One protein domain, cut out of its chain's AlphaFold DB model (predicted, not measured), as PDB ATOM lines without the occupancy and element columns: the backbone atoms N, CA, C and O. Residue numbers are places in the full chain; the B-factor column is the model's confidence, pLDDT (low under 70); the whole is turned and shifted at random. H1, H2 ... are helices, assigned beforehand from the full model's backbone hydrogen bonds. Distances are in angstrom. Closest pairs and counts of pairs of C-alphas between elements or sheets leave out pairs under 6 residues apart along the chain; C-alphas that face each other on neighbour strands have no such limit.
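AT A GLANCE: This is residues 261 to 345 of the 345 residues of the protein "Hypothetical protein" of Rotaria sp. Silwood2 (UniProt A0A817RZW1). Helices H2, H5 and H6 run nearly side by side as a small, loose three-helix core with their centres in a triangle, and H1 crosses one end of it at a steep tilt. From the other end, near H3, a long loop reaches out to little H4 and folds back to H5; residues 305 to 310 stick out. The printed part has 85 residues, with six named helices in the order H1 to H6 and no named strand, and its class is all helix. It is only just compact, close to loose, with a radius of gyration of the C-alphas of 14.1 A and an elongated outline of 43 by 28 by 22 A.

IN THESE COORDINATES: H1, residues 261 to 274, measures 20.3 A and begins at C-alpha 261 (-48.538, -17.961, 21.938). H2, residues 279 to 292, measures 19.8 A. H3 is residues 296 to 299 and H4 is residues 311 to 314. H5, residues 321 to 329, measures 12.2 A. H6, residues 336 to 344, measures 12.4 A and ends at C-alpha 344 (-35.003, 6.776, 18.417).

HOW THE PARTS SIT: H2 touches H5, opposite ways at a shallow tilt of 27 degrees; their closest C-alphas, of Gln 280 and Leu 328, are 6.6 A apart. With residues 279 to 283 alone, H2 only just touches H6, with 3 pairs of C-alphas within 8 A, the closest Trp 279 and Lys 336 at 6.9 A. H5 and H6 are close but not clearly touching. H1, with residues 267 to 271 alone, only just touches H5, with 3 pairs within 8 A, the closest C-alphas being Phe 268 and Glu 329 at 6.8 A. H3 is near H2 and H5; H4 touches no helix. Every O i to N i+4 pair is within hydrogen-bond range in H1, H2, H5 and H6; H3 and H4 are too short for one.

THE WHOLE: The farthest C-alphas, of Glu 274 and Pro 309, are 43.2 A apart. The printed part has no cut, and the link from H3 to H4 is long. Only residue 345 has pLDDT under 70.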
ATOM      1  N   GLU A 261     -49.540 -18.543  21.046       79.00
ATOM      2  CA  GLU A 261     -48.538 -17.961  21.938       79.00
ATOM      3  C   GLU A 261     -47.335 -18.900  22.124       79.00
ATOM      4  O   GLU A 261     -46.189 -18.451  22.041       79.00
ATOM      5  N   GLU A 262     -47.571 -20.210  22.268       82.75
ATOM      6  CA  GLU A 262     -46.488 -21.200  22.345       82.75
ATOM      7  C   GLU A 262     -45.674 -21.258  21.042       82.75
ATOM      8  O   GLU A 262     -44.440 -21.251  21.078       82.75
ATOM      9  N   GLU A 263     -46.330 -21.259  19.879       82.19
ATOM     10  CA  GLU A 263     -45.634 -21.253  18.585       82.19
ATOM     11  C   GLU A 263     -44.821 -19.963  18.384       82.19
ATOM     12  O   GLU A 263     -43.693 -20.003  17.884       82.19
ATOM     13  N   LYS A 264     -45.343 -18.816  18.840       75.31
ATOM     14  CA  LYS A 264     -44.614 -17.540  18.827       75.31
ATOM     15  C   LYS A 264     -43.353 -17.616  19.692       75.31
ATOM     16  O   LYS A 264     -42.277 -17.232  19.235       75.31
ATOM     17  N   ALA A 265     -43.455 -18.184  20.894       76.50
ATOM     18  CA  ALA A 265     -42.310 -18.402  21.777       76.50
ATOM     19  C   ALA A 265     -41.283 -19.390  21.186       76.50
ATOM     20  O   ALA A 265     -40.074 -19.190  21.326       76.50
ATOM     21  N   ARG A 266     -41.730 -20.431  20.472       83.31
ATOM     22  CA  ARG A 266     -40.823 -21.358  19.776       83.31
ATOM     23  C   ARG A 266     -40.066 -20.683  18.645       83.31
ATOM     24  O   ARG A 266     -38.844 -20.795  18.596       83.31
ATOM     25  N   ARG A 267     -40.760 -19.940  17.779       76.44
ATOM     26  CA  ARG A 267     -40.118 -19.163  16.705       76.44
ATOM     27  C   ARG A 267     -39.098 -18.179  17.256       76.44
ATOM     28  O   ARG A 267     -37.999 -18.063  16.719       76.44
ATOM     29  N   PHE A 268     -39.439 -17.542  18.369       70.81
ATOM     30  CA  PHE A 268     -38.543 -16.648  19.080       70.81
ATOM     31  C   PHE A 268     -37.254 -17.352  19.531       70.81
ATOM     32  O   PHE A 268     -36.149 -16.853  19.307       70.81
ATOM     33  N   SER A 269     -37.380 -18.548  20.111       77.50
ATOM     34  CA  SER A 269     -36.225 -19.333  20.542       77.50
ATOM     35  C   SER A 269     -35.357 -19.803  19.369       77.50
ATOM     36  O   SER A 269     -34.133 -19.820  19.499       77.50
ATOM     37  N   VAL A 270     -35.966 -20.160  18.233       79.50
ATOM     38  CA  VAL A 270     -35.246 -20.570  17.017       79.50
ATOM     39  C   VAL A 270     -34.448 -19.401  16.436       79.50
ATOM     40  O   VAL A 270     -33.250 -19.557  16.193       79.50
ATOM     41  N   MET A 271     -35.055 -18.215  16.310       73.69
ATOM     42  CA  MET A 271     -34.399 -17.024  15.748       73.69
ATOM     43  C   MET A 271     -33.138 -16.626  16.532       73.69
ATOM     44  O   MET A 271     -32.102 -16.313  15.947       73.69
ATOM     45  N   LEU A 272     -33.197 -16.692  17.866       75.88
ATOM     46  CA  LEU A 272     -32.038 -16.427  18.723       75.88
ATOM     47  C   LEU A 272     -30.922 -17.473  18.560       75.88
ATOM     48  O   LEU A 272     -29.751 -17.147  18.756       75.88
ATOM     49  N   SER A 273     -31.274 -18.712  18.201       78.12
ATOM     50  CA  SER A 273     -30.334 -19.834  18.098       78.12
ATOM     51  C   SER A 273     -29.644 -19.959  16.738       78.12
ATOM     52  O   SER A 273     -28.475 -20.336  16.694       78.12
ATOM     53  N   GLU A 274     -30.330 -19.633  15.637       80.25
ATOM     54  CA  GLU A 274     -29.812 -19.867  14.282       80.25
ATOM     55  C   GLU A 274     -28.653 -18.930  13.933       80.25
ATOM     56  O   GLU A 274     -27.721 -19.322  13.231       80.25
ATOM     57  N   ASN A 275     -28.674 -17.696  14.444       81.69
ATOM     58  CA  ASN A 275     -27.559 -16.775  14.277       81.69
ATOM     59  C   ASN A 275     -27.497 -15.753  15.426       81.69
ATOM     60  O   ASN A 275     -28.012 -14.634  15.289       81.69
ATOM     61  N   PRO A 276     -26.859 -16.099  16.563       80.19
ATOM     62  CA  PRO A 276     -26.774 -15.208  17.725       80.19
ATOM     63  C   PRO A 276     -26.006 -13.911  17.422       80.19
ATOM     64  O   PRO A 276     -26.193 -12.905  18.103       80.19
ATOM     65  N   ASN A 277     -25.182 -13.910  16.369       82.94
ATOM     66  CA  ASN A 277     -24.409 -12.750  15.935       82.94
ATOM     67  C   ASN A 277     -25.129 -11.893  14.883       82.94
ATOM     68  O   ASN A 277     -24.589 -10.862  14.477       82.94
ATOM     69  N   SER A 278     -26.330 -12.282  14.442       93.12
ATOM     70  CA  SER A 278     -27.126 -11.445  13.544       93.12
ATOM     71  C   SER A 278     -27.567 -10.161  14.247       93.12
ATOM     72  O   SER A 278     -27.823 -10.130  15.457       93.12
ATOM     73  N   TRP A 279     -27.676  -9.072  13.487       94.69
ATOM     74  CA  TRP A 279     -28.124  -7.803  14.048       94.69
ATOM     75  C   TRP A 279     -29.584  -7.885  14.520       94.69
ATOM     76  O   TRP A 279     -29.928  -7.184  15.470       94.69
ATOM     77  N   GLN A 280     -30.422  -8.746  13.924       93.62
ATOM     78  CA  GLN A 280     -31.794  -8.988  14.380       93.62
ATOM     79  C   GLN A 280     -31.824  -9.634  15.767       93.62
ATOM     80  O   GLN A 280     -32.534  -9.141  16.640       93.62
ATOM     81  N   SER A 281     -31.017 -10.674  16.008       91.88
ATOM     82  CA  SER A 281     -30.927 -11.321  17.327       91.88
ATOM     83  C   SER A 281     -30.404 -10.361  18.400       91.88
ATOM     84  O   SER A 281     -30.954 -10.292  19.503       91.88
ATOM     85  N   GLN A 282     -29.395  -9.545  18.068       94.12
ATOM     86  CA  GLN A 282     -28.914  -8.479  18.956       94.12
ATOM     87  C   GLN A 282     -30.001  -7.430  19.238       94.12
ATOM     88  O   GLN A 282     -30.216  -7.057  20.389       94.12
ATOM     89  N   SER A 283     -30.715  -6.979  18.204       95.50
ATOM     90  CA  SER A 283     -31.802  -5.996  18.333       95.50
ATOM     91  C   SER A 283     -32.935  -6.542  19.195       95.50
ATOM     92  O   SER A 283     -33.428  -5.850  20.078       95.50
ATOM     93  N   MET A 284     -33.281  -7.814  19.018       94.50
ATOM     94  CA  MET A 284     -34.282  -8.481  19.838       94.50
ATOM     95  C   MET A 284     -33.868  -8.549  21.312       94.50
ATOM     96  O   MET A 284     -34.681  -8.302  22.200       94.50
ATOM     97  N   SER A 285     -32.588  -8.818  21.577       93.25
ATOM     98  CA  SER A 285     -32.042  -8.846  22.939       93.25
ATOM     99  C   SER A 285     -32.112  -7.462  23.598       93.25
ATOM    100  O   SER A 285     -32.448  -7.350  24.777       93.25
ATOM    101  N   ILE A 286     -31.872  -6.395  22.828       94.56
ATOM    102  CA  ILE A 286     -32.053  -5.007  23.280       94.56
ATOM    103  C   ILE A 286     -33.524  -4.734  23.615       94.56
ATOM    104  O   ILE A 286     -33.802  -4.189  24.679       94.56
ATOM    105  N   ILE A 287     -34.471  -5.146  22.766       95.94
ATOM    106  CA  ILE A 287     -35.908  -4.981  23.043       95.94
ATOM    107  C   ILE A 287     -36.301  -5.679  24.344       95.94
ATOM    108  O   ILE A 287     -36.945  -5.065  25.193       95.94
ATOM    109  N   GLN A 288     -35.867  -6.926  24.548       94.12
ATOM    110  CA  GLN A 288     -36.114  -7.642  25.801       94.12
ATOM    111  C   GLN A 288     -35.522  -6.923  27.013       94.12
ATOM    112  O   GLN A 288     -36.174  -6.833  28.051       94.12
ATOM    113  N   PHE A 289     -34.310  -6.383  26.879       95.56
ATOM    114  CA  PHE A 289     -33.673  -5.611  27.939       95.56
ATOM    115  C   PHE A 289     -34.463  -4.337  28.277       95.56
ATOM    116  O   PHE A 289     -34.680  -4.048  29.454       95.56
ATOM    117  N   ILE A 290     -34.949  -3.606  27.267       95.69
ATOM    118  CA  ILE A 290     -35.775  -2.404  27.465       95.69
ATOM    119  C   ILE A 290     -37.095  -2.767  28.154       95.69
ATOM    120  O   ILE A 290     -37.498  -2.085  29.090       95.69
ATOM    121  N   LEU A 291     -37.752  -3.854  27.748       94.31
ATOM    122  CA  LEU A 291     -39.012  -4.303  28.353       94.31
ATOM    123  C   LEU A 291     -38.840  -4.786  29.795       94.31
ATOM    124  O   LEU A 291     -39.714  -4.564  30.628       94.31
ATOM    125  N   ALA A 292     -37.704  -5.413  30.106       94.62
ATOM    126  CA  ALA A 292     -37.362  -5.817  31.465       94.62
ATOM    127  C   ALA A 292     -37.031  -4.622  32.379       94.62
ATOM    128  O   ALA A 292     -37.008  -4.766  33.604       94.62
ATOM    129  N   HIS A 293     -36.765  -3.442  31.813       97.44
ATOM    130  CA  HIS A 293     -36.523  -2.235  32.590       97.44
ATOM    131  C   HIS A 293     -37.790  -1.808  33.346       97.44
ATOM    132  O   HIS A 293     -38.906  -1.915  32.841       97.44
ATOM    133  N   LYS A 294     -37.628  -1.216  34.539       96.94
ATOM    134  CA  LYS A 294     -38.750  -0.780  35.394       96.94
ATOM    135  C   LYS A 294     -39.743   0.136  34.674       96.94
ATOM    136  O   LYS A 294     -40.902   0.169  35.054       96.94
ATOM    137  N   GLN A 295     -39.289   0.903  33.686       96.19
ATOM    138  CA  GLN A 295     -40.122   1.821  32.899       96.19
ATOM    139  C   GLN A 295     -40.463   1.291  31.500       96.19
ATOM    140  O   GLN A 295     -41.173   1.968  30.767       96.19
ATOM    141  N   GLY A 296     -39.981   0.101  31.125       93.88
ATOM    142  CA  GLY A 296     -40.205  -0.482  29.802       93.88
ATOM    143  C   GLY A 296     -41.684  -0.667  29.472       93.88
ATOM    144  O   GLY A 296     -42.098  -0.422  28.343       93.88
ATOM    145  N   TYR A 297     -42.494  -0.991  30.483       94.69
ATOM    146  CA  TYR A 297     -43.937  -1.191  30.333       94.69
ATOM    147  C   TYR A 297     -44.679   0.055  29.805       94.69
ATOM    148  O   TYR A 297     -45.749  -0.087  29.225       94.69
ATOM    149  N   LEU A 298     -44.135   1.272  29.979       95.12
ATOM    150  CA  LEU A 298     -44.753   2.505  29.465       95.12
ATOM    151  C   LEU A 298     -44.765   2.564  27.934       95.12
ATOM    152  O   LEU A 298     -45.580   3.279  27.362       95.12
ATOM    153  N   PHE A 299     -43.859   1.827  27.294       95.69
ATOM    154  CA  PHE A 299     -43.675   1.802  25.845       95.69
ATOM    155  C   PHE A 299     -44.014   0.438  25.247       95.69
ATOM    156  O   PHE A 299     -43.797   0.215  24.058       95.69
ATOM    157  N   GLU A 300     -44.493  -0.509  26.059       96.00
ATOM    158  CA  GLU A 300     -44.799  -1.855  25.581       96.00
ATOM    159  C   GLU A 300     -45.959  -1.838  24.585       96.00
ATOM    160  O   GLU A 300     -45.860  -2.448  23.520       96.00
ATOM    161  N   HIS A 301     -47.011  -1.083  24.898       96.94
ATOM    162  CA  HIS A 301     -48.210  -0.960  24.079       96.94
ATOM    163  C   HIS A 301     -48.367   0.446  23.504       96.94
ATOM    164  O   HIS A 301     -47.823   1.422  24.018       96.94
ATOM    165  N   GLU A 302     -49.121   0.526  22.415       95.94
ATOM    166  CA  GLU A 302     -49.437   1.782  21.748       95.94
ATOM    167  C   GLU A 302     -50.292   2.678  22.656       95.94
ATOM    168  O   GLU A 302     -51.144   2.196  23.411       95.94
ATOM    169  N   ILE A 303     -50.048   3.987  22.610       95.75
ATOM    170  CA  ILE A 303     -50.761   4.946  23.454       95.75
ATOM    171  C   ILE A 303     -52.164   5.147  22.887       95.75
ATOM    172  O   ILE A 303     -52.334   5.607  21.760       95.75
ATOM    173  N   THR A 304     -53.180   4.832  23.684       95.88
ATOM    174  CA  THR A 304     -54.577   5.033  23.298       95.88
ATOM    175  C   THR A 304     -55.039   6.457  23.603       95.88
ATOM    176  O   THR A 304     -54.563   7.108  24.536       95.88
ATOM    177  N   GLU A 305     -56.029   6.935  22.845       95.31
ATOM    178  CA  GLU A 305     -56.676   8.238  23.077       95.31
ATOM    179  C   GLU A 305     -57.358   8.331  24.454       95.31
ATOM    180  O   GLU A 305     -57.546   9.424  24.980       95.31
ATOM    181  N   GLU A 306     -57.696   7.194  25.070       97.19
ATOM    182  CA  GLU A 306     -58.220   7.147  26.440       97.19
ATOM    183  C   GLU A 306     -57.155   7.532  27.477       97.19
ATOM    184  O   GLU A 306     -57.453   8.229  28.447       97.19
ATOM    185  N   ILE A 307     -55.909   7.088  27.271       95.69
ATOM    186  CA  ILE A 307     -54.781   7.372  28.166       95.69
ATOM    187  C   ILE A 307     -54.269   8.795  27.934       95.69
ATOM    188  O   ILE A 307     -53.985   9.521  28.889       95.69
ATOM    189  N   ALA A 308     -54.147   9.196  26.668       96.56
ATOM    190  CA  ALA A 308     -53.656  10.508  26.274       96.56
ATOM    191  C   ALA A 308     -54.537  11.097  25.159       96.56
ATOM    192  O   ALA A 308     -54.245  10.924  23.973       96.56
ATOM    193  N   PRO A 309     -55.602  11.833  25.521       97.81
ATOM    194  CA  PRO A 309     -56.457  12.487  24.542       97.81
ATOM    195  C   PRO A 309     -55.665  13.467  23.676       97.81
ATOM    196  O   PRO A 309     -54.890  14.280  24.188       97.81
ATOM    197  N   LYS A 310     -55.918  13.437  22.367       97.44
ATOM    198  CA  LYS A 310     -55.239  14.208  21.315       97.44
ATOM    199  C   LYS A 310     -53.783  13.811  21.070       97.44
ATOM    200  O   LYS A 310     -53.083  14.548  20.379       97.44
ATOM    201  N   TYR A 311     -53.306  12.682  21.588       96.62
ATOM    202  CA  TYR A 311     -51.919  12.249  21.395       96.62
ATOM    203  C   TYR A 311     -51.532  12.173  19.911       96.62
ATOM    204  O   TYR A 311     -50.524  12.752  19.500       96.62
ATOM    205  N   HIS A 312     -52.397  11.584  19.083       96.44
ATOM    206  CA  HIS A 312     -52.154  11.435  17.645       96.44
ATOM    207  C   HIS A 312     -52.219  12.762  16.866       96.44
ATOM    208  O   HIS A 312     -51.838  12.812  15.698       96.44
ATOM    209  N   GLN A 313     -52.666  13.865  17.489       97.75
ATOM    210  CA  GLN A 313     -52.578  15.202  16.884       97.75
ATOM    211  C   GLN A 313     -51.146  15.747  16.913       97.75
ATOM    212  O   GLN A 313     -50.768  16.532  16.044       97.75
ATOM    213  N   TYR A 314     -50.351  15.333  17.904       96.88
ATOM    214  CA  TYR A 314     -48.974  15.791  18.092       96.88
ATOM    215  C   TYR A 314     -47.955  14.772  17.583       96.88
ATOM    216  O   TYR A 314     -46.938  15.158  17.008       96.88
ATOM    217  N   VAL A 315     -48.233  13.478  17.758       95.69
ATOM    218  CA  VAL A 315     -47.349  12.389  17.334       95.69
ATOM    219  C   VAL A 315     -47.925  11.717  16.093       95.69
ATOM    220  O   VAL A 315     -48.925  11.012  16.159       95.69
ATOM    221  N   ARG A 316     -47.279  11.941  14.943       95.19
ATOM    222  CA  ARG A 316     -47.751  11.439  13.637       95.19
ATOM    223  C   ARG A 316     -47.500   9.947  13.419       95.19
ATOM    224  O   ARG A 316     -48.257   9.307  12.697       95.19
ATOM    225  N   HIS A 317     -46.426   9.420  13.999       94.75
ATOM    226  CA  HIS A 317     -45.982   8.039  13.813       94.75
ATOM    227  C   HIS A 317     -45.704   7.411  15.177       94.75
ATOM    228  O   HIS A 317     -44.544   7.294  15.570       94.75
ATOM    229  N   PRO A 318     -46.756   7.089  15.946       95.12
ATOM    230  CA  PRO A 318     -46.571   6.386  17.203       95.12
ATOM    231  C   PRO A 318     -45.988   4.998  16.935       95.12
ATOM    232  O   PRO A 318     -46.351   4.334  15.964       95.12
ATOM    233  N   ILE A 319     -45.068   4.564  17.791       96.38
ATOM    234  CA  ILE A 319     -44.500   3.224  17.712       96.38
ATOM    235  C   ILE A 319     -44.284   2.657  19.110       96.38
ATOM    236  O   ILE A 319     -43.777   3.328  20.005       96.38
ATOM    237  N   ALA A 320     -44.712   1.411  19.294       97.06
ATOM    238  CA  ALA A 320     -44.606   0.683  20.551       97.06
ATOM    239  C   ALA A 320     -43.574  -0.446  20.448       97.06
ATOM    240  O   ALA A 320     -43.348  -1.014  19.374       97.06
ATOM    241  N   LEU A 321     -42.985  -0.833  21.579       96.94
ATOM    242  CA  LEU A 321     -41.993  -1.907  21.644       96.94
ATOM    243  C   LEU A 321     -42.578  -3.265  21.238       96.94
ATOM    244  O   LEU A 321     -41.859  -4.065  20.640       96.94
ATOM    245  N   ASP A 322     -43.859  -3.546  21.511       96.31
ATOM    246  CA  ASP A 322     -44.519  -4.764  21.013       96.31
ATOM    247  C   ASP A 322     -44.637  -4.759  19.478       96.31
ATOM    248  O   ASP A 322     -44.410  -5.780  18.829       96.31
ATOM    249  N   THR A 323     -44.885  -3.597  18.866       96.88
ATOM    250  CA  THR A 323     -44.881  -3.449  17.403       96.88
ATOM    251  C   THR A 323     -43.488  -3.714  16.833       96.88
ATOM    252  O   THR A 323     -43.344  -4.542  15.935       96.88
ATOM    253  N   ILE A 324     -42.444  -3.106  17.407       97.19
ATOM    254  CA  ILE A 324     -41.053  -3.337  16.988       97.19
ATOM    255  C   ILE A 324     -40.671  -4.817  17.133       97.19
ATOM    256  O   ILE A 324     -40.041  -5.383  16.236       97.19
ATOM    257  N   ARG A 325     -41.090  -5.468  18.226       95.94
ATOM    258  CA  ARG A 325     -40.872  -6.902  18.469       95.94
ATOM    259  C   ARG A 325     -41.508  -7.757  17.371       95.94
ATOM    260  O   ARG A 325     -40.822  -8.595  16.795       95.94
ATOM    261  N   LYS A 326     -42.774  -7.503  17.022       95.56
ATOM    262  CA  LYS A 326     -43.491  -8.217  15.945       95.56
ATOM    263  C   LYS A 326     -42.827  -8.032  14.576       95.56
ATOM    264  O   LYS A 326     -42.750  -8.983  13.795       95.56
ATOM    265  N   ILE A 327     -42.321  -6.834  14.276       96.12
ATOM    266  CA  ILE A 327     -41.601  -6.573  13.018       96.12
ATOM    267  C   ILE A 327     -40.275  -7.350  12.988       96.12
ATOM    268  O   ILE A 327     -39.940  -7.945  11.965       96.12
ATOM    269  N   LEU A 328     -39.537  -7.411  14.102       94.81
ATOM    270  CA  LEU A 328     -38.324  -8.233  14.197       94.81
ATOM    271  C   LEU A 328     -38.625  -9.732  14.036       94.81
ATOM    272  O   LEU A 328     -37.947 -10.397  13.261       94.81
ATOM    273  N   GLU A 329     -39.654 -10.255  14.711       91.75
ATOM    274  CA  GLU A 329     -40.060 -11.674  14.633       91.75
ATOM    275  C   GLU A 329     -40.486 -12.100  13.223       91.75
ATOM    276  O   GLU A 329     -40.270 -13.241  12.818       91.75
ATOM    277  N   SER A 330     -41.097 -11.186  12.469       93.06
ATOM    278  CA  SER A 330     -41.490 -11.410  11.074       93.06
ATOM    279  C   SER A 330     -40.370 -11.116  10.071       93.06
ATOM    280  O   SER A 330     -40.590 -11.246   8.867       93.06
ATOM    281  N   ASN A 331     -39.177 -10.732  10.544       91.69
ATOM    282  CA  ASN A 331     -38.060 -10.258   9.727       91.69
ATOM    283  C   ASN A 331     -38.475  -9.128   8.755       91.69
ATOM    284  O   ASN A 331     -38.008  -9.056   7.621       91.69
ATOM    285  N   GLY A 332     -39.388  -8.253   9.194       95.38
ATOM    286  CA  GLY A 332     -39.959  -7.176   8.380       95.38
ATOM    287  C   GLY A 332     -39.029  -5.976   8.181       95.38
ATOM    288  O   GLY A 332     -39.210  -5.195   7.245       95.38
ATOM    289  N   TYR A 333     -38.005  -5.829   9.022       96.50
ATOM    290  CA  TYR A 333     -36.998  -4.786   8.853       96.50
ATOM    291  C   TYR A 333     -35.999  -5.150   7.753       96.50
ATOM    292  O   TYR A 333     -35.270  -6.134   7.853       96.50
ATOM    293  N   GLN A 334     -35.901  -4.286   6.742       95.19
ATOM    294  CA  GLN A 334     -34.959  -4.450   5.629       95.19
ATOM    295  C   GLN A 334     -33.498  -4.245   6.052       95.19
ATOM    296  O   GLN A 334     -32.586  -4.828   5.470       95.19
ATOM    297  N   SER A 335     -33.258  -3.400   7.059       96.44
ATOM    298  CA  SER A 335     -31.919  -3.114   7.570       96.44
ATOM    299  C   SER A 335     -31.952  -2.622   9.018       96.44
ATOM    300  O   SER A 335     -32.998  -2.225   9.543       96.44
ATOM    301  N   LYS A 336     -30.775  -2.598   9.655       96.38
ATOM    302  CA  LYS A 336     -30.587  -2.113  11.031       96.38
ATOM    303  C   LYS A 336     -30.973  -0.638  11.190       96.38
ATOM    304  O   LYS A 336     -31.360  -0.215  12.275       96.38
ATOM    305  N   GLU A 337     -30.861   0.156  10.131       96.94
ATOM    306  CA  GLU A 337     -31.171   1.588  10.129       96.94
ATOM    307  C   GLU A 337     -32.668   1.847  10.314       96.94
ATOM    308  O   GLU A 337     -33.026   2.790  11.014       96.94
ATOM    309  N   TYR A 338     -33.533   0.995   9.752       96.56
ATOM    310  CA  TYR A 338     -34.977   1.087   9.976       96.56
ATOM    311  C   TYR A 338     -35.330   0.800  11.437       96.56
ATOM    312  O   TYR A 338     -36.015   1.599  12.061       96.56
ATOM    313  N   PHE A 339     -34.757  -0.259  12.017       96.75
ATOM    314  CA  PHE A 339     -34.918  -0.551  13.443       96.75
ATOM    315  C   PHE A 339     -34.439   0.607  14.337       96.75
ATOM    316  O   PHE A 339     -35.116   0.994  15.284       96.75
ATOM    317  N   LYS A 340     -33.270   1.189  14.033       96.06
ATOM    318  CA  LYS A 340     -32.740   2.336  14.788       96.06
ATOM    319  C   LYS A 340     -33.658   3.551  14.715       96.06
ATOM    320  O   LYS A 340     -33.799   4.237  15.722       96.06
ATOM    321  N   ARG A 341     -34.235   3.826  13.541       96.00
ATOM    322  CA  ARG A 341     -35.174   4.934  13.356       96.00
ATOM    323  C   ARG A 341     -36.362   4.771  14.293       96.00
ATOM    324  O   ARG A 341     -36.656   5.709  15.011       96.00
ATOM    325  N   ASP A 342     -36.937   3.576  14.336       95.75
ATOM    326  CA  ASP A 342     -38.131   3.256  15.120       95.75
ATOM    327  C   ASP A 342     -37.887   3.279  16.640       95.75
ATOM    328  O   ASP A 342     -38.797   3.557  17.410       95.75
ATOM    329  N   ILE A 343     -36.650   3.042  17.089       93.56
ATOM    330  CA  ILE A 343     -36.264   3.140  18.508       93.56
ATOM    331  C   ILE A 343     -35.996   4.582  18.959       93.56
ATOM    332  O   ILE A 343     -36.171   4.892  20.134       93.56
ATOM    333  N   TRP A 344     -35.501   5.440  18.065       88.12
ATOM    334  CA  TRP A 344     -35.003   6.776  18.417       88.12
ATOM    335  C   TRP A 344     -36.066   7.886  18.324       88.12
ATOM    336  O   TRP A 344     -35.765   9.013  18.708       88.12
ATOM    337  N   VAL A 345     -37.257   7.592  17.782       58.97
ATOM    338  CA  VAL A 345     -38.310   8.581  17.443       58.97
ATOM    339  C   VAL A 345     -38.667   9.516  18.594       58.97
ATOM    340  O   VAL A 345     -38.913   9.021  19.718       58.97
TER     341      VAL A 345